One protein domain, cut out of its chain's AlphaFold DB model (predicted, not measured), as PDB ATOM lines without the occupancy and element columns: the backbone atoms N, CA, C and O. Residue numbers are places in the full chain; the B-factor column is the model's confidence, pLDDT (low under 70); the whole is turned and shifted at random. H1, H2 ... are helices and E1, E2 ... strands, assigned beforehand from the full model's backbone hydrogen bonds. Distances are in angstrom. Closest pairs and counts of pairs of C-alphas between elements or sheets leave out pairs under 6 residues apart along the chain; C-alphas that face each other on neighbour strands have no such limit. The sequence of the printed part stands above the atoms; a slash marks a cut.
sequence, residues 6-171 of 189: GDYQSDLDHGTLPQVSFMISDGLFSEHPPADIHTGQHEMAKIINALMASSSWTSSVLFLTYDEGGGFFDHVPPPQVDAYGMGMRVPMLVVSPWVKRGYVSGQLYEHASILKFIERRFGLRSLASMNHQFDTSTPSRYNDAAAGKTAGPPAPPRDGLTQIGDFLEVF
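What this domain is: This is residues 6 to 171 of the 189 residues of an uncharacterized protein of Chloroflexi bacterium (UniProt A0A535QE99). Little regular structure is here: a small hairpin, E1 and E2, sits near the middle, with H1 and H2 on one side, H3 and H4 on the other, and long loops round them. The 166 printed residues run H1 H2 E1 E2 H3 H4, mostly helix, with only 52 in named elements. The whole is compact, radius of gyration of the C-alphas 17.9 A, spans 53 by 40 by 30 A.

How they stand to each other: Start at H1, residues 6 to 14; it only just touches H2, residues 37 to 53, with 3 pairs of C-alphas within 8 A, the closest Leu 12 and Leu 51. Next, E1, residues 62 to 65, and E2, residues 92 to 95, form an antiparallel hairpin; N 62 and O 95 are 2.9 A apart. H3, residues 112 to 122, only just touches H4, residues 128 to 134, with 3 such pairs, Ala 112 and Ala 128 closest at 6.8 A. In H1, H2 and H3 every O i to N i+4 pair is within hydrogen-bond range; H4 has 0 of 3, but 3 of 4 at i+3.

Where its parts are: Find C-alpha 37 at (232.767, 220.843, 151.023); H2 runs 24.1 A from there. H4 ends at (215.576, 252.082, 154.513).

The domain as a whole: The printed part has no cut. Residues 128 to 137 and 142 are under 70.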
ATOM      1  N   GLY A   6     214.414 219.835 158.924       87.56
ATOM      2  CA  GLY A   6     213.334 219.041 159.517       87.56
ATOM      3  C   GLY A   6     211.932 219.534 159.143       87.56
ATOM      4  O   GLY A   6     211.054 218.713 158.879       87.56
ATOM      5  N   ASP A   7     211.732 220.856 159.073       92.69
ATOM      6  CA  ASP A   7     210.466 221.448 158.619       92.69
ATOM      7  C   ASP A   7     210.249 221.119 157.136       92.69
ATOM      8  O   ASP A   7     209.176 220.666 156.746       92.69
ATOM      9  N   TYR A   8     211.310 221.249 156.333       94.69
ATOM     10  CA  TYR A   8     211.314 220.903 154.916       94.69
ATOM     11  C   TYR A   8     210.934 219.444 154.658       94.69
ATOM     12  O   TYR A   8     210.025 219.182 153.871       94.69
ATOM     13  N   GLN A   9     211.570 218.490 155.342       94.88
ATOM     14  CA  GLN A   9     211.236 217.076 155.167       94.88
ATOM     15  C   GLN A   9     209.787 216.785 155.575       94.88
ATOM     16  O   GLN A   9     209.063 216.130 154.829       94.88
ATOM     17  N   SER A  10     209.344 217.321 156.719       96.38
ATOM     18  CA  SER A  10     207.957 217.175 157.167       96.38
ATOM     19  C   SER A  10     206.974 217.729 156.134       96.38
ATOM     20  O   SER A  10     205.955 217.099 155.853       96.38
ATOM     21  N   ASP A  11     207.262 218.883 155.542       96.94
ATOM     22  CA  ASP A  11     206.394 219.486 154.536       96.94
ATOM     23  C   ASP A  11     206.335 218.688 153.232       96.94
ATOM     24  O   ASP A  11     205.271 218.597 152.615       96.94
ATOM     25  N   LEU A  12     207.447 218.082 152.812       96.62
ATOM     26  CA  LEU A  12     207.454 217.181 151.662       96.62
ATOM     27  C   LEU A  12     206.609 215.929 151.924       96.62
ATOM     28  O   LEU A  12     205.825 215.539 151.057       96.62
ATOM     29  N   ASP A  13     206.732 215.337 153.114       96.50
ATOM     30  CA  ASP A  13     206.020 214.111 153.495       96.50
ATOM     31  C   ASP A  13     204.498 214.318 153.547       96.50
ATOM     32  O   ASP A  13     203.728 213.427 153.180       96.50
ATOM     33  N   HIS A  14     204.055 215.505 153.967       96.69
ATOM     34  CA  HIS A  14     202.634 215.843 154.097       96.69
ATOM     35  C   HIS A  14     202.073 216.636 152.906       96.69
ATOM     36  O   HIS A  14     200.873 216.916 152.872       96.69
ATOM     37  N   GLY A  15     202.906 216.995 151.923       95.12
ATOM     38  CA  GLY A  15     202.500 217.832 150.790       95.12
ATOM     39  C   GLY A  15     202.093 219.252 151.202       95.12
ATOM     40  O   GLY A  15     201.200 219.837 150.592       95.12
ATOM     41  N   THR A  16     202.715 219.793 152.250       96.12
ATOM     42  CA  THR A  16     202.397 221.099 152.852       96.12
ATOM     43  C   THR A  16     203.466 222.158 152.610       96.12
ATOM     44  O   THR A  16     203.464 223.184 153.289       96.12
ATOM     45  N   LEU A  17     204.351 221.946 151.627       95.75
ATOM     46  CA  LEU A  17     205.420 222.888 151.300       95.75
ATOM     47  C   LEU A  17     204.865 224.316 151.106       95.75
ATOM     48  O   LEU A  17     203.947 224.516 150.299       95.75
ATOM     49  N   PRO A  18     205.399 225.322 151.826       95.69
ATOM     50  CA  PRO A  18     204.995 226.706 151.644       95.69
ATOM     51  C   PRO A  18     205.219 227.184 150.206       95.69
ATOM     52  O   PRO A  18     206.090 226.698 149.489       95.69
ATOM     53  N   GLN A  19     204.464 228.206 149.794       95.25
ATOM     54  CA  GLN A  19     204.621 228.820 148.466       95.25
ATOM     55  C   GLN A  19     206.023 229.415 148.247       95.25
ATOM     56  O   GLN A  19     206.502 229.462 147.117       95.25
ATOM     57  N   VAL A  20     206.657 229.885 149.326       95.56
ATOM     58  CA  VAL A  20     208.039 230.370 149.361       95.56
ATOM     59  C   VAL A  20     208.653 229.940 150.689       95.56
ATOM     60  O   VAL A  20     208.134 230.299 151.747       95.56
ATOM     61  N   SER A  21     209.776 229.229 150.625       94.56
ATOM     62  CA  SER A  21     210.565 228.817 151.786       94.56
ATOM     63  C   SER A  21     212.021 229.218 151.587       94.56
ATOM     64  O   SER A  21     212.600 228.949 150.536       94.56
ATOM     65  N   PHE A  22     212.618 229.836 152.606       93.81
ATOM     66  CA  PHE A  22     214.056 230.099 152.660       93.81
ATOM     67  C   PHE A  22     214.673 229.164 153.687       93.81
ATOM     68  O   PHE A  22     214.380 229.285 154.875       93.81
ATOM     69  N   MET A  23     215.518 228.254 153.222       91.50
ATOM     70  CA  MET A  23     216.271 227.353 154.080       91.50
ATOM     71  C   MET A  23     217.729 227.792 154.098       91.50
ATOM     72  O   MET A  23     218.299 228.109 153.056       91.50
ATOM     73  N   ILE A  24     218.317 227.816 155.287       89.69
ATOM     74  CA  ILE A  24     219.742 228.067 155.483       89.69
ATOM     75  C   ILE A  24     220.276 226.833 156.185       89.69
ATOM     76  O   ILE A  24     219.774 226.478 157.253       89.69
ATOM     77  N   SER A  25     221.261 226.193 155.567       84.62
ATOM     78  CA  SER A  25     221.906 224.999 156.099       84.62
ATOM     79  C   SER A  25     222.622 225.288 157.414       84.62
ATOM     80  O   SER A  25     223.214 226.361 157.580       84.62
ATOM     81  N   ASP A  26     222.637 224.306 158.312       82.69
ATOM     82  CA  ASP A  26     223.477 224.353 159.512       82.69
ATOM     83  C   ASP A  26     224.957 224.621 159.166       82.69
ATOM     84  O   ASP A  26     225.459 224.185 158.126       82.69
ATOM     85  N   GLY A  27     225.675 225.324 160.048       79.50
ATOM     86  CA  GLY A  27     227.064 225.732 159.816       79.50
ATOM     87  C   GLY A  27     228.039 224.574 159.577       79.50
ATOM     88  O   GLY A  27     229.070 224.777 158.944       79.50
ATOM     89  N   LEU A  28     227.729 223.356 160.037       81.69
ATOM     90  CA  LEU A  28     228.547 222.172 159.741       81.69
ATOM     91  C   LEU A  28     228.402 221.673 158.296       81.69
ATOM     92  O   LEU A  28     229.286 220.968 157.806       81.69
ATOM     93  N   PHE A  29     227.305 222.022 157.622       87.69
ATOM     94  CA  PHE A  29     226.944 221.533 156.287       87.69
ATOM     95  C   PHE A  29     226.789 222.659 155.257       87.69
ATOM     96  O   PHE A  29     226.470 222.387 154.105       87.69
ATOM     97  N   SER A  30     227.035 223.912 155.651       87.75
ATOM     98  CA  SER A  30     226.889 225.095 154.794       87.75
ATOM     99  C   SER A  30     228.038 225.324 153.821       87.75
ATOM    100  O   SER A  30     228.003 226.283 153.059       87.75
ATOM    101  N   GLU A  31     229.076 224.486 153.884       91.81
ATOM    102  CA  GLU A  31     230.333 224.657 153.143       91.81
ATOM    103  C   GLU A  31     231.111 225.931 153.521       91.81
ATOM    104  O   GLU A  31     232.131 226.238 152.904       91.81
ATOM    105  N   HIS A  32     230.695 226.650 154.573       92.31
ATOM    106  CA  HIS A  32     231.420 227.822 155.051       92.31
ATOM    107  C   HIS A  32     232.825 227.410 155.528       92.31
ATOM    108  O   HIS A  32     232.946 226.531 156.389       92.31
ATOM    109  N   PRO A  33     233.910 228.056 155.064       89.50
ATOM    110  CA  PRO A  33     235.258 227.724 155.511       89.50
ATOM    111  C   PRO A  33     235.407 227.796 157.042       89.50
ATOM    112  O   PRO A  33     234.922 228.744 157.664       89.50
ATOM    113  N   PRO A  34     236.093 226.833 157.683       90.38
ATOM    114  CA  PRO A  34     236.904 225.764 157.094       90.38
ATOM    115  C   PRO A  34     236.162 224.418 156.932       90.38
ATOM    116  O   PRO A  34     236.813 223.374 156.967       90.38
ATOM    117  N   ALA A  35     234.827 224.407 156.834       87.69
ATOM    118  CA  ALA A  35     234.049 223.173 156.716       87.69
ATOM    119  C   ALA A  35     234.404 222.368 155.452       87.69
ATOM    120  O   ALA A  35     234.841 222.913 154.437       87.69
ATOM    121  N   ASP A  36     234.209 221.050 155.523       89.69
ATOM    122  CA  ASP A  36     234.450 220.148 154.398       89.69
ATOM    123  C   ASP A  36     233.324 220.254 153.361       89.69
ATOM    124  O   ASP A  36     232.176 219.874 153.620       89.69
ATOM    125  N   ILE A  37     233.682 220.708 152.158       91.44
ATOM    126  CA  ILE A  37     232.767 220.843 151.023       91.44
ATOM    127  C   ILE A  37     232.085 219.521 150.659       91.44
ATOM    128  O   ILE A  37     230.935 219.526 150.241       91.44
ATOM    129  N   HIS A  38     232.739 218.373 150.858       93.12
ATOM    130  CA  HIS A  38     232.140 217.078 150.530       93.12
ATOM    131  C   HIS A  38     230.936 216.771 151.420       93.12
ATOM    132  O   HIS A  38     229.967 216.156 150.971       93.12
ATOM    133  N   THR A  39     230.988 217.212 152.678       92.56
ATOM    134  CA  THR A  39     229.889 217.019 153.622       92.56
ATOM    135  C   THR A  39     228.704 217.909 153.244       92.56
ATOM    136  O   THR A  39     227.579 217.413 153.185       92.56
ATOM    137  N   GLY A  40     228.950 219.181 152.911       92.75
ATOM    138  CA  GLY A  40     227.893 220.084 152.443       92.75
ATOM    139  C   GLY A  40     227.261 219.626 151.127       92.75
ATOM    140  O   GLY A  40     226.040 219.496 151.047       92.75
ATOM    141  N   GLN A  41     228.071 219.209 150.151       93.25
ATOM    142  CA  GLN A  41     227.588 218.651 148.885       93.25
ATOM    143  C   GLN A  41     226.713 217.412 149.092       93.25
ATOM    144  O   GLN A  41     225.686 217.249 148.425       93.25
ATOM    145  N   HIS A  42     227.104 216.528 150.015       93.69
ATOM    146  CA  HIS A  42     226.314 215.350 150.351       93.69
ATOM    147  C   HIS A  42     224.954 215.728 150.949       93.69
ATOM    148  O   HIS A  42     223.943 215.118 150.600       93.69
ATOM    149  N   GLU A  43     224.910 216.744 151.810       92.19
ATOM    150  CA  GLU A  43     223.664 217.214 152.414       92.19
ATOM    151  C   GLU A  43     222.759 217.918 151.393       92.19
ATOM    152  O   GLU A  43     221.573 217.598 151.289       92.19
ATOM    153  N   MET A  44     223.320 218.779 150.540       93.88
ATOM    154  CA  MET A  44     222.568 219.431 149.463       93.88
ATOM    155  C   MET A  44     221.985 218.414 148.476       93.88
ATOM    156  O   MET A  44     220.842 218.554 148.035       93.88
ATOM    157  N   ALA A  45     222.721 217.339 148.178       94.62
ATOM    158  CA  ALA A  45     222.208 216.253 147.352       94.62
ATOM    159  C   ALA A  45     220.975 215.580 147.979       94.62
ATOM    160  O   ALA A  45     220.038 215.249 147.252       94.62
ATOM    161  N   LYS A  46     220.924 215.399 149.307       94.50
ATOM    162  CA  LYS A  46     219.732 214.848 149.980       94.50
ATOM    163  C   LYS A  46     218.529 215.767 149.827       94.50
ATOM    164  O   LYS A  46     217.466 215.288 149.450       94.50
ATOM    165  N   ILE A  47     218.705 217.067 150.058       94.62
ATOM    166  CA  ILE A  47     217.634 218.068 149.949       94.62
ATOM    167  C   ILE A  47     217.038 218.087 148.535       94.62
ATOM    168  O   ILE A  47     215.814 218.058 148.369       94.62
ATOM    169  N   ILE A  48     217.904 218.101 147.517       95.81
ATOM    170  CA  ILE A  48     217.495 218.099 146.107       95.81
ATOM    171  C   ILE A  48     216.776 216.791 145.757       95.81
ATOM    172  O   ILE A  48     215.680 216.821 145.194       95.81
ATOM    173  N   ASN A  49     217.356 215.645 146.121       97.00
ATOM    174  CA  ASN A  49     216.763 214.339 145.837       97.00
ATOM    175  C   ASN A  49     215.417 214.149 146.552       97.00
ATOM    176  O   ASN A  49     214.500 213.577 145.966       97.00
ATOM    177  N   ALA A  50     215.272 214.661 147.779       96.69
ATOM    178  CA  ALA A  50     214.010 214.647 148.511       96.69
ATOM    179  C   ALA A  50     212.926 215.443 147.771       96.69
ATOM    180  O   ALA A  50     211.819 214.933 147.597       96.69
ATOM    181  N   LEU A  51     213.251 216.634 147.238       96.38
ATOM    182  CA  LEU A  51     212.299 217.389 146.417       96.38
ATOM    183  C   LEU A  51     211.868 216.581 145.198       96.38
ATOM    184  O   LEU A  51     210.674 216.460 144.945       96.38
ATOM    185  N   MET A  52     212.843 216.031 144.464       95.31
ATOM    186  CA  MET A  52     212.625 215.283 143.223       95.31
ATOM    187  C   MET A  52     211.785 214.018 143.426       95.31
ATOM    188  O   MET A  52     211.061 213.619 142.517       95.31
ATOM    189  N   ALA A  53     211.879 213.390 144.599       95.50
ATOM    190  CA  ALA A  53     211.094 212.212 144.959       95.50
ATOM    191  C   ALA A  53     209.698 212.551 145.519       95.50
ATOM    192  O   ALA A  53     208.844 211.668 145.599       95.50
ATOM    193  N   SER A  54     209.463 213.801 145.923       95.88
ATOM    194  CA  SER A  54     208.210 214.227 146.550       95.88
ATOM    195  C   SER A  54     207.081 214.466 145.542       95.88
ATOM    196  O   SER A  54     207.304 214.751 144.363       95.88
ATOM    197  N   SER A  55     205.844 214.473 146.042       94.00
ATOM    198  CA  SER A  55     204.668 214.914 145.279       94.00
ATOM    199  C   SER A  55     204.731 216.392 144.870       94.00
ATOM    200  O   SER A  55     204.048 216.788 143.928       94.00
ATOM    201  N   SER A  56     205.568 217.200 145.534       95.12
ATOM    202  CA  SER A  56     205.735 218.628 145.238       95.12
ATOM    203  C   SER A  56     206.631 218.892 144.023       95.12
ATOM    204  O   SER A  56     206.613 220.000 143.490       95.12
ATOM    205  N   TRP A  57     207.402 217.900 143.551       94.50
ATOM    206  CA  TRP A  57     208.386 218.067 142.471       94.50
ATOM    207  C   TRP A  57     207.819 218.760 141.228       94.50
ATOM    208  O   TRP A  57     208.421 219.689 140.690       94.50
ATOM    209  N   THR A  58     206.638 218.331 140.781       91.75
ATOM    210  CA  THR A  58     206.018 218.786 139.529       91.75
ATOM    211  C   THR A  58     205.571 220.242 139.564       91.75
ATOM    212  O   THR A  58     205.323 220.817 138.511       91.75
ATOM    213  N   SER A  59     205.508 220.871 140.736       92.19
ATOM    214  CA  SER A  59     205.080 222.262 140.914       92.19
ATOM    215  C   SER A  59     206.133 223.153 141.574       92.19
ATOM    216  O   SER A  59     205.823 224.293 141.917       92.19
ATOM    217  N   SER A  60     207.361 222.658 141.745       95.12
ATOM    218  CA  SER A  60     208.399 223.339 142.519       95.12
ATOM    219  C   SER A  60     209.625 223.718 141.687       95.12
ATOM    220  O   SER A  60     209.948 223.125 140.653       95.12
ATOM    221  N   VAL A  61     210.335 224.725 142.183       96.94
ATOM    222  CA  VAL A  61     211.711 225.042 141.807       96.94
ATOM    223  C   VAL A  61     212.524 225.228 143.081       96.94
ATOM    224  O   VAL A  61     212.063 225.870 144.024       96.94
ATOM    225  N   LEU A  62     213.726 224.663 143.098       97.38
ATOM    226  CA  LEU A  62     214.723 224.870 144.138       97.38
ATOM    227  C   LEU A  62     215.856 225.727 143.581       97.38
ATOM    228  O   LEU A  62     216.449 225.389 142.557       97.38
ATOM    229  N   PHE A  63     216.151 226.822 144.277       97.88
ATOM    230  CA  PHE A  63     217.333 227.647 144.048       97.88
ATOM    231  C   PHE A  63     218.367 227.305 145.120       97.88
ATOM    232  O   PHE A  63     218.102 227.492 146.306       97.88
ATOM    233  N   LEU A  64     219.527 226.800 144.709       96.50
ATOM    234  CA  LEU A  64     220.676 226.585 145.585       96.50
ATOM    235  C   LEU A  64     221.729 227.642 145.258       96.50
ATOM    236  O   LEU A  64     222.190 227.738 144.122       96.50
ATOM    237  N   THR A  65     222.085 228.432 146.262       96.19
ATOM    238  CA  THR A  65     223.045 229.532 146.172       96.19
ATOM    239  C   THR A  65     223.854 229.611 147.453       96.19
ATOM    240  O   THR A  65     223.456 229.065 148.479       96.19
ATOM    241  N   TYR A  66     224.947 230.354 147.386       94.81
ATOM    242  CA  TYR A  66     225.750 230.750 148.535       94.81
ATOM    243  C   TYR A  66     225.409 232.193 148.900       94.81
ATOM    244  O   TYR A  66     224.839 232.904 148.069       94.81
ATOM    245  N   ASP A  67     225.696 232.613 150.128       92.25
ATOM    246  CA  ASP A  67     225.548 234.001 150.571       92.25
ATOM    247  C   ASP A  67     226.771 234.851 150.200       92.25
ATOM    248  O   ASP A  67     226.626 236.037 149.905       92.25
ATOM    249  N   GLU A  68     227.959 234.237 150.164       91.62
ATOM    250  CA  GLU A  68     229.221 234.876 149.792       91.62
ATOM    251  C   GLU A  68     230.234 233.894 149.151       91.62
ATOM    252  O   GLU A  68     229.914 232.739 148.867       91.62
ATOM    253  N   GLY A  69     231.435 234.380 148.810       90.56
ATOM    254  CA  GLY A  69     232.438 233.655 148.012       90.56
ATOM    255  C   GLY A  69     233.487 232.849 148.799       90.56
ATOM    256  O   GLY A  69     234.445 232.360 148.203       90.56
ATOM    257  N   GLY A  70     233.394 232.761 150.122       88.75
ATOM    258  CA  GLY A  70     234.315 232.082 151.039       88.75
ATOM    259  C   GLY A  70     235.702 232.717 151.164       88.75
ATOM    260  O   GLY A  70     236.594 232.137 151.783       88.75
ATOM    261  N   GLY A  71     235.936 233.869 150.527       88.56
ATOM    262  CA  GLY A  71     237.276 234.438 150.340       88.56
ATOM    263  C   GLY A  71     238.149 233.681 149.325       88.56
ATOM    264  O   GLY A  71     239.347 233.957 149.226       88.56
ATOM    265  N   PHE A  72     237.574 232.744 148.566       89.69
ATOM    266  CA  PHE A  72     238.270 232.060 147.480       89.69
ATOM    267  C   PHE A  72     238.440 232.980 146.264       89.69
ATOM    268  O   PHE A  72     237.675 233.919 146.045       89.69
ATOM    269  N   PHE A  73     239.467 232.714 145.457       93.56
ATOM    270  CA  PHE A  73     239.736 233.501 144.257       93.56
ATOM    271  C   PHE A  73     238.712 233.210 143.152       93.56
ATOM    272  O   PHE A  73     238.565 232.064 142.727       93.56
ATOM    273  N   ASP A  74     238.100 234.267 142.616       95.38
ATOM    274  CA  ASP A  74     237.375 234.251 141.347       95.38
ATOM    275  C   ASP A  74     238.074 235.189 140.350       95.38
ATOM    276  O   ASP A  74     238.509 236.288 140.696       95.38
ATOM    277  N   HIS A  75     238.220 234.740 139.103       96.50
ATOM    278  CA  HIS A  75     238.959 235.480 138.079       96.50
ATOM    279  C   HIS A  75     238.141 236.586 137.403       96.50
ATOM    280  O   HIS A  75     238.716 237.386 136.664       96.50
ATOM    281  N   VAL A  76     236.817 236.610 137.579       95.06
ATOM    282  CA  VAL A  76     235.945 237.602 136.954       95.06
ATOM    283  C   VAL A  76     235.820 238.799 137.888       95.06
ATOM    284  O   VAL A  76     235.288 238.661 138.989       95.06
ATOM    285  N   PRO A  77     236.260 239.993 137.454       93.94
ATOM    286  CA  PRO A  77     236.040 241.204 138.223       93.94
ATOM    287  C   PRO A  77     234.538 241.423 138.465       93.94
ATOM    288  O   PRO A  77     233.762 241.327 137.506       93.94
ATOM    289  N   PRO A  78     234.114 241.747 139.700       92.12
ATOM    290  CA  PRO A  78     232.714 242.018 139.991       92.12
ATOM    291  C   PRO A  78     232.126 243.116 139.089       92.12
ATOM    292  O   PRO A  78     232.705 244.210 139.002       92.12
ATOM    293  N   PRO A  79     230.982 242.865 138.420       91.88
ATOM    294  CA  PRO A  79     230.343 243.850 137.557       91.88
ATOM    295  C   PRO A  79     230.032 245.160 138.285       91.88
ATOM    296  O   PRO A  79     229.431 245.175 139.359       91.88
ATOM    297  N   GLN A  80     230.402 246.278 137.667       89.50
ATOM    298  CA  GLN A  80     230.116 247.618 138.176       89.50
ATOM    299  C   GLN A  80     228.803 248.118 137.576       89.50
ATOM    300  O   GLN A  80     228.781 248.674 136.480       89.50
ATOM    301  N   VAL A  81     227.694 247.856 138.270       86.50
ATOM    302  CA  VAL A  81     226.340 248.246 137.825       86.50
ATOM    303  C   VAL A  81     225.833 249.532 138.475       86.50
ATOM    304  O   VAL A  81     224.824 250.079 138.042       86.50
ATOM    305  N   ASP A  82     226.535 250.017 139.497       82.38
ATOM    306  CA  ASP A  82     226.241 251.247 140.220       82.38
ATOM    307  C   ASP A  82     227.465 251.731 141.026       82.38
ATOM    308  O   ASP A  82     228.581 251.275 140.789       82.38
ATOM    309  N   ALA A  83     227.265 252.658 141.971       78.25
ATOM    310  CA  ALA A  83     228.327 253.200 142.823       78.25
ATOM    311  C   ALA A  83     229.003 252.159 143.739       78.25
ATOM    312  O   ALA A  83     230.101 252.416 144.223       78.25
ATOM    313  N   TYR A  84     228.349 251.025 143.988       80.88
ATOM    314  CA  TYR A  84     228.835 249.929 144.822       80.88
ATOM    315  C   TYR A  84     229.431 248.782 144.008       80.88
ATOM    316  O   TYR A  84     230.375 248.132 144.450       80.88
ATOM    317  N   GLY A  85     228.860 248.518 142.836       85.31
ATOM    318  CA  GLY A  85     229.115 247.301 142.084       85.31
ATOM    319  C   GLY A  85     228.537 246.059 142.764       85.31
ATOM    320  O   GLY A  85     227.955 246.093 143.851       85.31
ATOM    321  N   MET A  86     228.629 244.933 142.071       88.19
ATOM    322  CA  MET A  86     228.261 243.628 142.613       88.19
ATOM    323  C   MET A  86     229.382 243.056 143.492       88.19
ATOM    324  O   MET A  86     230.504 243.561 143.498       88.19
ATOM    325  N   GLY A  87     229.070 241.990 144.230       88.56
ATOM    326  CA  GLY A  87     230.065 241.189 144.942       88.56
ATOM    327  C   GLY A  87     230.776 240.180 144.033       88.56
ATOM    328  O   GLY A  87     230.536 240.118 142.824       88.56
ATOM    329  N   MET A  88     231.642 239.363 144.638       92.69
ATOM    330  CA  MET A  88     232.234 238.203 143.965       92.69
ATOM    331  C   MET A  88     231.141 237.251 143.478       92.69
ATOM    332  O   MET A  88     230.067 237.156 144.076       92.69
ATOM    333  N   ARG A  89     231.413 236.540 142.381       95.75
ATOM    334  CA  ARG A  89     230.471 235.543 141.870       95.75
ATOM    335  C   ARG A  89     230.324 234.406 142.873       95.75
ATOM    336  O   ARG A  89     231.310 233.940 143.436       95.75
ATOM    337  N   VAL A  90     229.096 233.925 143.008       96.12
ATOM    338  CA  VAL A  90     228.774 232.697 143.733       96.12
ATOM    339  C   VAL A  90     228.104 231.697 142.790       96.12
ATOM    340  O   VAL A  90     227.471 232.110 141.810       96.12
ATOM    341  N   PRO A  91     228.221 230.385 143.047       95.44
ATOM    342  CA  PRO A  91     227.448 229.392 142.315       95.44
ATOM    343  C   PRO A  91     225.937 229.583 142.510       95.44
ATOM    344  O   PRO A  91     225.475 229.929 143.596       95.44
ATOM    345  N   MET A  92     225.172 229.299 141.456       97.25
ATOM    346  CA  MET A  92     223.711 229.266 141.464       97.25
ATOM    347  C   MET A  92     223.241 228.043 140.681       97.25
ATOM    348  O   MET A  92     223.567 227.894 139.500       97.25
ATOM    349  N   LEU A  93     222.450 227.188 141.323       97.31
ATOM    350  CA  LEU A  93     221.761 226.071 140.687       97.31
ATOM    351  C   LEU A  93     220.253 226.284 140.776       97.31
ATOM    352  O   LEU A  93     219.716 226.549 141.847       97.31
ATOM    353  N   VAL A  94     219.573 226.122 139.642       98.12
ATOM    354  CA  VAL A  94     218.111 226.154 139.556       98.12
ATOM    355  C   VAL A  94     217.639 224.757 139.173       98.12
ATOM    356  O   VAL A  94     217.931 224.278 138.078       98.12
ATOM    357  N   VAL A  95     216.941 224.086 140.086       97.12
ATOM    358  CA  VAL A  95     216.535 222.683 139.944       97.12
ATOM    359  C   VAL A  95     215.015 222.592 139.915       97.12
ATOM    360  O   VAL A  95     214.334 222.952 140.872       97.12
ATOM    361  N   SER A  96     214.472 222.126 138.794       96.38
ATOM    362  CA  SER A  96     213.029 222.016 138.560       96.38
ATOM    363  C   SER A  96     212.764 221.101 137.359       96.38
ATOM    364  O   SER A  96     213.625 221.002 136.479       96.38
ATOM    365  N   PRO A  97     211.583 220.472 137.234       92.50
ATOM    366  CA  PRO A  97     211.207 219.824 135.980       92.50
ATOM    367  C   PRO A  97     210.946 220.828 134.841       92.50
ATOM    368  O   PRO A  97     210.830 220.406 133.694       92.50
ATOM    369  N   TRP A  98     210.871 222.130 135.150       92.00
ATOM    370  CA  TRP A  98     210.504 223.205 134.220       92.00
ATOM    371  C   TRP A  98     211.680 224.037 133.702       92.00
ATOM    372  O   TRP A  98     211.486 224.916 132.861       92.00
ATOM    373  N   VAL A  99     212.890 223.811 134.216       94.62
ATOM    374  CA  VAL A  99     214.084 224.501 133.713       94.62
ATOM    375  C   VAL A  99     214.633 223.817 132.471       94.62
ATOM    376  O   VAL A  99     214.531 222.600 132.307       94.62
ATOM    377  N   LYS A 100     215.281 224.599 131.606       94.31
ATOM    378  CA  LYS A 100     216.005 224.084 130.441       94.31
ATOM    379  C   LYS A 100     217.044 223.049 130.889       94.31
ATOM    380  O   LYS A 100     217.931 223.340 131.691       94.31
ATOM    381  N   ARG A 101     216.956 221.828 130.355       90.44
ATOM    382  CA  ARG A 101     217.868 220.727 130.711       90.44
ATOM    383  C   ARG A 101     219.298 221.008 130.253       90.44
ATOM    384  O   ARG A 101     219.514 221.367 129.100       90.44
ATOM    385  N   GLY A 102     220.270 220.786 131.141       90.06
ATOM    386  CA  GLY A 102     221.698 220.928 130.825       90.06
ATOM    387  C   GLY A 102     222.101 222.341 130.391       90.06
ATOM    388  O   GLY A 102     223.065 222.502 129.648       90.06
ATOM    389  N   TYR A 103     221.337 223.353 130.804       95.50
ATOM    390  CA  TYR A 103     221.509 224.726 130.359       95.50
ATOM    391  C   TYR A 103     222.388 225.525 131.322       95.50
ATOM    392  O   TYR A 103     222.154 225.538 132.528       95.50
ATOM    393  N   VAL A 104     223.365 226.241 130.766       97.25
ATOM    394  CA  VAL A 104     224.163 227.237 131.487       97.25
ATOM    395  C   VAL A 104     223.744 228.611 130.986       97.25
ATOM    396  O   VAL A 104     223.900 228.928 129.807       97.25
ATOM    397  N   SER A 105     223.190 229.425 131.879       96.69
ATOM    398  CA  SER A 105     222.763 230.779 131.541       96.69
ATOM    399  C   SER A 105     223.952 231.739 131.501       96.69
ATOM    400  O   SER A 105     224.702 231.825 132.467       96.69
ATOM    401  N   GLY A 106     224.081 232.511 130.415       95.12
ATOM    402  CA  GLY A 106     225.029 233.632 130.310       95.12
ATOM    403  C   GLY A 106     224.479 234.978 130.807       95.12
ATOM    404  O   GLY A 106     225.194 235.975 130.783       95.12
ATOM    405  N   GLN A 107     223.210 235.018 131.219       95.94
ATOM    406  CA  GLN A 107     222.563 236.201 131.791       95.94
ATOM    407  C   GLN A 107     223.209 236.603 133.127       95.94
ATOM    408  O   GLN A 107     223.604 235.742 133.912       95.94
ATOM    409  N   LEU A 108     223.280 237.910 133.394       95.12
ATOM    410  CA  LEU A 108     223.732 238.440 134.679       95.12
ATOM    411  C   LEU A 108     222.609 238.341 135.722       95.12
ATOM    412  O   LEU A 108     221.498 238.815 135.480       95.12
ATOM    413  N   TYR A 109     222.931 237.777 136.885       94.81
ATOM    414  CA  TYR A 109     222.047 237.669 138.046       94.81
ATOM    415  C   TYR A 109     222.755 238.172 139.306       94.81
ATOM    416  O   TYR A 109     223.984 238.192 139.374       94.81
ATOM    417  N   GLU A 110     221.969 238.521 140.317       91.75
ATOM    418  CA  GLU A 110     222.428 238.770 141.689       91.75
ATOM    419  C   GLU A 110     221.461 238.099 142.682       91.75
ATOM    420  O   GLU A 110     220.426 237.578 142.272       91.75
ATOM    421  N   HIS A 111     221.733 238.112 143.993       91.19
ATOM    422  CA  HIS A 111     220.835 237.469 144.973       91.19
ATOM    423  C   HIS A 111     219.389 237.989 144.898       91.19
ATOM    424  O   HIS A 111     218.434 237.225 145.044       91.19
ATOM    425  N   ALA A 112     219.213 239.280 144.593       89.50
ATOM    426  CA  ALA A 112     217.897 239.885 144.416       89.50
ATOM    427  C   ALA A 112     217.143 239.369 143.173       89.50
ATOM    428  O   ALA A 112     215.927 239.529 143.106       89.50
ATOM    429  N   SER A 113     217.800 238.689 142.225       92.75
ATOM    430  CA  SER A 113     217.120 238.006 141.115       92.75
ATOM    431  C   SER A 113     216.151 236.924 141.608       92.75
ATOM    432  O   SER A 113     215.117 236.715 140.981       92.75
ATOM    433  N   ILE A 114     216.408 236.289 142.763       94.12
ATOM    434  CA  ILE A 114     215.455 235.349 143.389       94.12
ATOM    435  C   ILE A 114     214.192 236.096 143.836       94.12
ATOM    436  O   ILE A 114     213.075 235.610 143.663       94.12
ATOM    437  N   LEU A 115     214.347 237.309 144.377       91.19
ATOM    438  CA  LEU A 115     213.207 238.150 144.741       91.19
ATOM    439  C   LEU A 115     212.437 238.594 143.497       91.19
ATOM    440  O   LEU A 115     211.214 238.485 143.503       91.19
ATOM    441  N   LYS A 116     213.120 238.982 142.408       90.12
ATOM    442  CA  LYS A 116     212.463 239.269 141.119       90.12
ATOM    443  C   LYS A 116     211.648 238.067 140.636       90.12
ATOM    444  O   LYS A 116     210.487 238.230 140.270       90.12
ATOM    445  N   PHE A 117     212.208 236.858 140.696       93.50
ATOM    446  CA  PHE A 117     211.487 235.634 140.342       93.50
ATOM    447  C   PHE A 117     210.196 235.475 141.160       93.50
ATOM    448  O   PHE A 117     209.120 235.265 140.597       93.50
ATOM    449  N   ILE A 118     210.283 235.619 142.488       93.44
ATOM    450  CA  ILE A 118     209.134 235.535 143.405       93.44
ATOM    451  C   ILE A 118     208.100 236.616 143.066       93.44
ATOM    452  O   ILE A 118     206.913 236.323 142.924       93.44
ATOM    453  N   GLU A 119     208.534 237.861 142.873       91.06
ATOM    454  CA  GLU A 119     207.662 238.976 142.507       91.06
ATOM    455  C   GLU A 119     206.890 238.683 141.222       91.06
ATOM    456  O   GLU A 119     205.665 238.811 141.183       91.06
ATOM    457  N   ARG A 120     207.591 238.218 140.185       89.88
ATOM    458  CA  ARG A 120     206.994 237.864 138.894       89.88
ATOM    459  C   ARG A 120     206.050 236.674 139.026       89.88
ATOM    460  O   ARG A 120     204.952 236.713 138.475       89.88
ATOM    461  N   ARG A 121     206.424 235.645 139.789       90.62
ATOM    462  CA  ARG A 121     205.610 234.441 140.006       90.62
ATOM    463  C   ARG A 121     204.295 234.734 140.730       90.62
ATOM    464  O   ARG A 121     203.293 234.080 140.428       90.62
ATOM    465  N   PHE A 122     204.295 235.671 141.677       92.19
ATOM    466  CA  PHE A 122     203.136 235.984 142.523       92.19
ATOM    467  C   PHE A 122     202.455 237.320 142.187       92.19
ATOM    468  O   PHE A 122     201.485 237.687 142.845       92.19
ATOM    469  N   GLY A 123     202.922 238.041 141.162       91.00
ATOM    470  CA  GLY A 123     202.361 239.338 140.767       91.00
ATOM    471  C   GLY A 123     202.552 240.429 141.826       91.00
ATOM    472  O   GLY A 123     201.669 241.265 142.018       91.00
ATOM    473  N   LEU A 124     203.676 240.404 142.547       89.38
ATOM    474  CA  LEU A 124     203.984 241.366 143.604       89.38
ATOM    475  C   LEU A 124     204.640 242.629 143.034       89.38
ATOM    476  O   LEU A 124     205.207 242.636 141.943       89.38
ATOM    477  N   ARG A 125     204.578 243.716 143.807       85.06
ATOM    478  CA  ARG A 125     205.381 244.925 143.560       85.06
ATOM    479  C   ARG A 125     206.841 244.656 143.920       85.06
ATOM    480  O   ARG A 125     207.094 243.811 144.776       85.06
ATOM    481  N   SER A 126     207.767 245.425 143.341       82.19
ATOM    482  CA  SER A 126     209.184 245.230 143.647       82.19
ATOM    483  C   SER A 126     209.507 245.463 145.123       82.19
ATOM    484  O   SER A 126     209.202 246.517 145.689       82.19
ATOM    485  N   LEU A 127     210.142 244.461 145.725       74.00
ATOM    486  CA  LEU A 127     210.680 244.437 147.076       74.00
ATOM    487  C   LEU A 127     212.090 245.038 147.106       74.00
ATOM    488  O   LEU A 127     212.442 245.735 148.055       74.00
ATOM    489  N   ALA A 128     212.887 244.830 146.055       64.00
ATOM    490  CA  ALA A 128     214.246 245.368 145.959       64.00
ATOM    491  C   ALA A 128     214.265 246.909 145.881       64.00
ATOM    492  O   ALA A 128     215.075 247.546 146.558       64.00
ATOM    493  N   SER A 129     213.302 247.524 145.180       64.25
ATOM    494  CA  SER A 129     213.086 248.981 145.214       64.25
ATOM    495  C   SER A 129     212.735 249.525 146.601       64.25
ATOM    496  O   SER A 129     212.891 250.713 146.842       64.25
ATOM    497  N   MET A 130     212.257 248.709 147.540       63.66
ATOM    498  CA  MET A 130     211.962 249.201 148.889       63.66
ATOM    499  C   MET A 130     213.229 249.296 149.749       63.66
ATOM    500  O   MET A 130     213.280 250.117 150.659       63.66
ATOM    501  N   ASN A 131     214.271 248.508 149.458       63.03
ATOM    502  CA  ASN A 131     215.446 248.400 150.326       63.03
ATOM    503  C   ASN A 131     216.250 249.714 150.418       63.03
ATOM    504  O   ASN A 131     216.653 250.120 151.507       63.03
ATOM    505  N   HIS A 132     216.395 250.445 149.305       64.50
ATOM    506  CA  HIS A 132     217.114 251.729 149.285       64.50
ATOM    507  C   HIS A 132     216.421 252.840 150.091       64.50
ATOM    508  O   HIS A 132     217.050 253.837 150.429       64.50
ATOM    509  N   GLN A 133     215.125 252.695 150.393       63.53
ATOM    510  CA  GLN A 133     214.390 253.667 151.210       63.53
ATOM    511  C   GLN A 133     214.734 253.539 152.699       63.53
ATOM    512  O   GLN A 133     214.584 254.505 153.448       63.53
ATOM    513  N   PHE A 134     215.188 252.358 153.129       60.41
ATOM    514  CA  PHE A 134     215.576 252.082 154.513       60.41
ATOM    515  C   PHE A 134     217.082 252.240 154.742       60.41
ATOM    516  O   PHE A 134     217.498 252.538 155.863       60.41
ATOM    517  N   ASP A 135     217.897 252.102 153.692       66.56
ATOM    518  CA  ASP A 135     219.336 252.357 153.756       66.56
ATOM    519  C   ASP A 135     219.642 253.863 153.696       66.56
ATOM    520  O   ASP A 135     219.896 254.450 152.644       66.56
ATOM    521  N   THR A 136     219.582 254.510 154.860       64.25
ATOM    522  CA  THR A 136     219.855 255.951 155.009       64.25
ATOM    523  C   THR A 136     221.296 256.259 155.417       64.25
ATOM    524  O   THR A 136     221.692 257.427 155.428       64.25
ATOM    525  N   SER A 137     222.097 255.239 155.744       69.50
ATOM    526  CA  SER A 137     223.490 255.417 156.160       69.50
ATOM    527  C   SER A 137     224.263 254.095 156.136       69.50
ATOM    528  O   SER A 137     224.486 253.483 157.185       69.50
ATOM    529  N   THR A 138     224.721 253.665 154.962       70.81
ATOM    530  CA  THR A 138     225.606 252.500 154.842       70.81
ATOM    531  C   THR A 138     226.937 252.791 155.560       70.81
ATOM    532  O   THR A 138     227.667 253.697 155.133       70.81
ATOM    533  N   PRO A 139     227.294 252.078 156.650       73.38
ATOM    534  CA  PRO A 139     228.495 252.379 157.430       73.38
ATOM    535  C   PRO A 139     229.774 252.277 156.591       73.38
ATOM    536  O   PRO A 139     229.927 251.362 155.786       73.38
ATOM    537  N   SER A 140     230.733 253.181 156.808       77.62
ATOM    538  CA  SER A 140     231.943 253.244 155.976       77.62
ATOM    539  C   SER A 140     233.001 252.175 156.256       77.62
ATOM    540  O   SER A 140     233.970 252.082 155.508       77.62
ATOM    541  N   ARG A 141     232.853 251.373 157.323       70.69
ATOM    542  CA  ARG A 141     233.951 250.562 157.885       70.69
ATOM    543  C   ARG A 141     234.564 249.552 156.902       70.69
ATOM    544  O   ARG A 141     235.701 249.162 157.124       70.69
ATOM    545  N   TYR A 142     233.867 249.202 155.822       67.81
ATOM    546  CA  TYR A 142     234.368 248.376 154.714       67.81
ATOM    547  C   TYR A 142     233.718 248.781 153.381       67.81
ATOM    548  O   TYR A 142     233.407 247.938 152.548       67.81
ATOM    549  N   ASN A 143     233.409 250.069 153.224       74.19
ATOM    550  CA  ASN A 143     232.654 250.566 152.083       74.19
ATOM    551  C   ASN A 143     233.556 251.422 151.195       74.19
ATOM    552  O   ASN A 143     233.705 252.623 151.425       74.19
ATOM    553  N   ASP A 144     234.129 250.813 150.160       77.75
ATOM    554  CA  ASP A 144     234.982 251.524 149.202       77.75
ATOM    555  C   ASP A 144     234.207 252.621 148.451       77.75
ATOM    556  O   ASP A 144     234.765 253.680 148.144       77.75
ATOM    557  N   ALA A 145     232.890 252.449 148.271       77.12
ATOM    558  CA  ALA A 145     232.015 253.471 147.698       77.12
ATOM    559  C   ALA A 145     231.837 254.694 148.618       77.12
ATOM    560  O   ALA A 145     231.417 255.760 148.159       77.12
ATOM    561  N   ALA A 146     232.196 254.599 149.905       82.19
ATOM    562  CA  ALA A 146     232.233 255.754 150.796       82.19
ATOM    563  C   ALA A 146     233.344 256.748 150.441       82.19
ATOM    564  O   ALA A 146     233.256 257.906 150.850       82.19
ATOM    565  N   ALA A 147     234.369 256.339 149.679       84.38
ATOM    566  CA  ALA A 147     235.447 257.215 149.216       84.38
ATOM    567  C   ALA A 147     236.044 258.091 150.345       84.38
ATOM    568  O   ALA A 147     236.235 259.299 150.192       84.38
ATOM    569  N   GLY A 148     236.282 257.486 151.516       83.75
ATOM    570  CA  GLY A 148     236.838 258.156 152.700       83.75
ATOM    571  C   GLY A 148     235.837 258.939 153.561       83.75
ATOM    572  O   GLY A 148     236.244 259.580 154.530       83.75
ATOM    573  N   LYS A 149     234.537 258.901 153.249       84.94
ATOM    574  CA  LYS A 149     233.471 259.506 154.067       84.94
ATOM    575  C   LYS A 149     233.039 258.580 155.210       84.94
ATOM    576  O   LYS A 149     233.369 257.400 155.247       84.94
ATOM    577  N   THR A 150     232.264 259.122 156.151       85.19
ATOM    578  CA  THR A 150     231.691 258.380 157.291       85.19
ATOM    579  C   THR A 150     230.567 257.417 156.896       85.19
ATOM    580  O   THR A 150     230.272 256.489 157.646       85.19
ATOM    581  N   ALA A 151     229.967 257.614 155.723       81.31
ATOM    582  CA  ALA A 151     228.967 256.736 155.133       81.31
ATOM    583  C   ALA A 151     229.105 256.731 153.606       81.31
ATOM    584  O   ALA A 151     229.571 257.715 153.017       81.31
ATOM    585  N   GLY A 152     228.705 255.624 152.982       77.44
ATOM    586  CA  GLY A 152     228.588 255.532 151.530       77.44
ATOM    587  C   GLY A 152     227.308 256.160 150.981       77.44
ATOM    588  O   GLY A 152     226.428 256.545 151.755       77.44
ATOM    589  N   PRO A 153     227.203 256.312 149.648       77.81
ATOM    590  CA  PRO A 153     225.939 256.690 149.010       77.81
ATOM    591  C   PRO A 153     224.847 255.652 149.331       77.81
ATOM    592  O   PRO A 153     225.187 254.509 149.545       77.81
ATOM    593  N   PRO A 154     223.543 255.938 149.360       75.25
ATOM    594  CA  PRO A 154     222.546 254.868 149.484       75.25
ATOM    595  C   PRO A 154     222.707 253.827 148.365       75.25
ATOM    596  O   PRO A 154     223.001 254.206 147.224       75.25
ATOM    597  N   ALA A 155     222.535 252.535 148.661       73.50
ATOM    598  CA  ALA A 155     222.534 251.506 147.622       73.50
ATOM    599  C   ALA A 155     221.413 251.809 146.606       73.50
ATOM    600  O   ALA A 155     220.251 251.897 147.008       73.50
ATOM    601  N   PRO A 156     221.706 252.020 145.311       75.19
ATOM    602  CA  PRO A 156     220.668 252.392 144.363       75.19
ATOM    603  C   PRO A 156     219.767 251.193 144.028       75.19
ATOM    604  O   PRO A 156     220.209 250.044 144.090       75.19
ATOM    605  N   PRO A 157     218.496 251.432 143.656       78.31
ATOM    606  CA  PRO A 157     217.602 250.361 143.227       78.31
ATOM    607  C   PRO A 157     218.136 249.684 141.954       78.31
ATOM    608  O   PRO A 157     218.401 250.345 140.950       78.31
ATOM    609  N   ARG A 158     218.283 248.354 141.996       81.00
ATOM    610  CA  ARG A 158     218.742 247.519 140.865       81.00
ATOM    611  C   ARG A 158     217.622 246.745 140.173       81.00
ATOM    612  O   ARG A 158     217.827 246.106 139.140       81.00
ATOM    613  N   ASP A 159     216.418 246.796 140.723       76.06
ATOM    614  CA  ASP A 159     215.248 246.083 140.222       76.06
ATOM    615  C   ASP A 159     214.859 246.497 138.799       76.06
ATOM    616  O   ASP A 159     214.546 245.630 137.984       76.06
ATOM    617  N   GLY A 160     214.984 247.789 138.479       77.75
ATOM    618  CA  GLY A 160     214.742 248.336 137.141       77.75
ATOM    619  C   GLY A 160     215.862 248.102 136.117       77.75
ATOM    620  O   GLY A 160     215.696 248.464 134.953       77.75
ATOM    621  N   LEU A 161     217.001 247.518 136.508       85.19
ATOM    622  CA  LEU A 161     218.093 247.243 135.574       85.19
ATOM    623  C   LEU A 161     217.755 246.014 134.724       85.19
ATOM    624  O   LEU A 161     217.807 244.882 135.204       85.19
ATOM    625  N   THR A 162     217.454 246.241 133.445       85.81
ATOM    626  CA  THR A 162     217.088 245.192 132.473       85.81
ATOM    627  C   THR A 162     218.222 244.210 132.188       85.81
ATOM    628  O   THR A 162     217.981 243.086 131.760       85.81
ATOM    629  N   GLN A 163     219.467 244.602 132.464       90.00
ATOM    630  CA  GLN A 163     220.627 243.719 132.381       90.00
ATOM    631  C   GLN A 163     220.677 242.659 133.497       90.00
ATOM    632  O   GLN A 163     221.483 241.743 133.393       90.00
ATOM    633  N   ILE A 164     219.873 242.779 134.561       91.62
ATOM    634  CA  ILE A 164     219.831 241.827 135.682       91.62
ATOM    635  C   ILE A 164     218.567 240.976 135.555       91.62
ATOM    636  O   ILE A 164     217.460 241.485 135.764       91.62
ATOM    637  N   GLY A 165     218.755 239.693 135.246       92.81
ATOM    638  CA  GLY A 165     217.675 238.746 134.966       92.81
ATOM    639  C   GLY A 165     216.823 238.395 136.186       92.81
ATOM    640  O   GLY A 165     217.210 238.651 137.334       92.81
ATOM    641  N   ASP A 166     215.666 237.788 135.924       92.69
ATOM    642  CA  ASP A 166     214.670 237.385 136.932       92.69
ATOM    643  C   ASP A 166     214.496 235.860 137.059       92.69
ATOM    644  O   ASP A 166     213.569 235.391 137.714       92.69
ATOM    645  N   PHE A 167     215.403 235.097 136.443       95.81
ATOM    646  CA  PHE A 167     215.408 233.640 136.324       95.81
ATOM    647  C   PHE A 167     214.307 233.046 135.446       95.81
ATOM    648  O   PHE A 167     214.422 231.870 135.106       95.81
ATOM    649  N   LEU A 168     213.282 233.781 135.003       93.62
ATOM    650  CA  LEU A 168     212.290 233.208 134.084       93.62
ATOM    651  C   LEU A 168     212.923 232.795 132.749       93.62
ATOM    652  O   LEU A 168     212.427 231.886 132.084       93.62
ATOM    653  N   GLU A 169     214.061 233.387 132.385       93.75
ATOM    654  CA  GLU A 169     214.801 233.082 131.165       93.75
ATOM    655  C   GLU A 169     215.407 231.670 131.171       93.75
ATOM    656  O   GLU A 169     215.732 231.139 130.102       93.75
ATOM    657  N   VAL A 170     215.565 231.038 132.344       95.88
ATOM    658  CA  VAL A 170     216.076 229.658 132.456       95.88
ATOM    659  C   VAL A 170     214.982 228.597 132.360       95.88
ATOM    660  O   VAL A 170     215.295 227.411 132.247       95.88
ATOM    661  N   PHE A 171     213.712 229.001 132.365       94.25
ATOM    662  CA  PHE A 171     212.583 228.088 132.242       94.25
ATOM    663  C   PHE A 171     212.222 227.821 130.784       94.25
ATOM    664  O   PHE A 171     212.415 228.649 129.892       94.25
TER     665      PHE A 171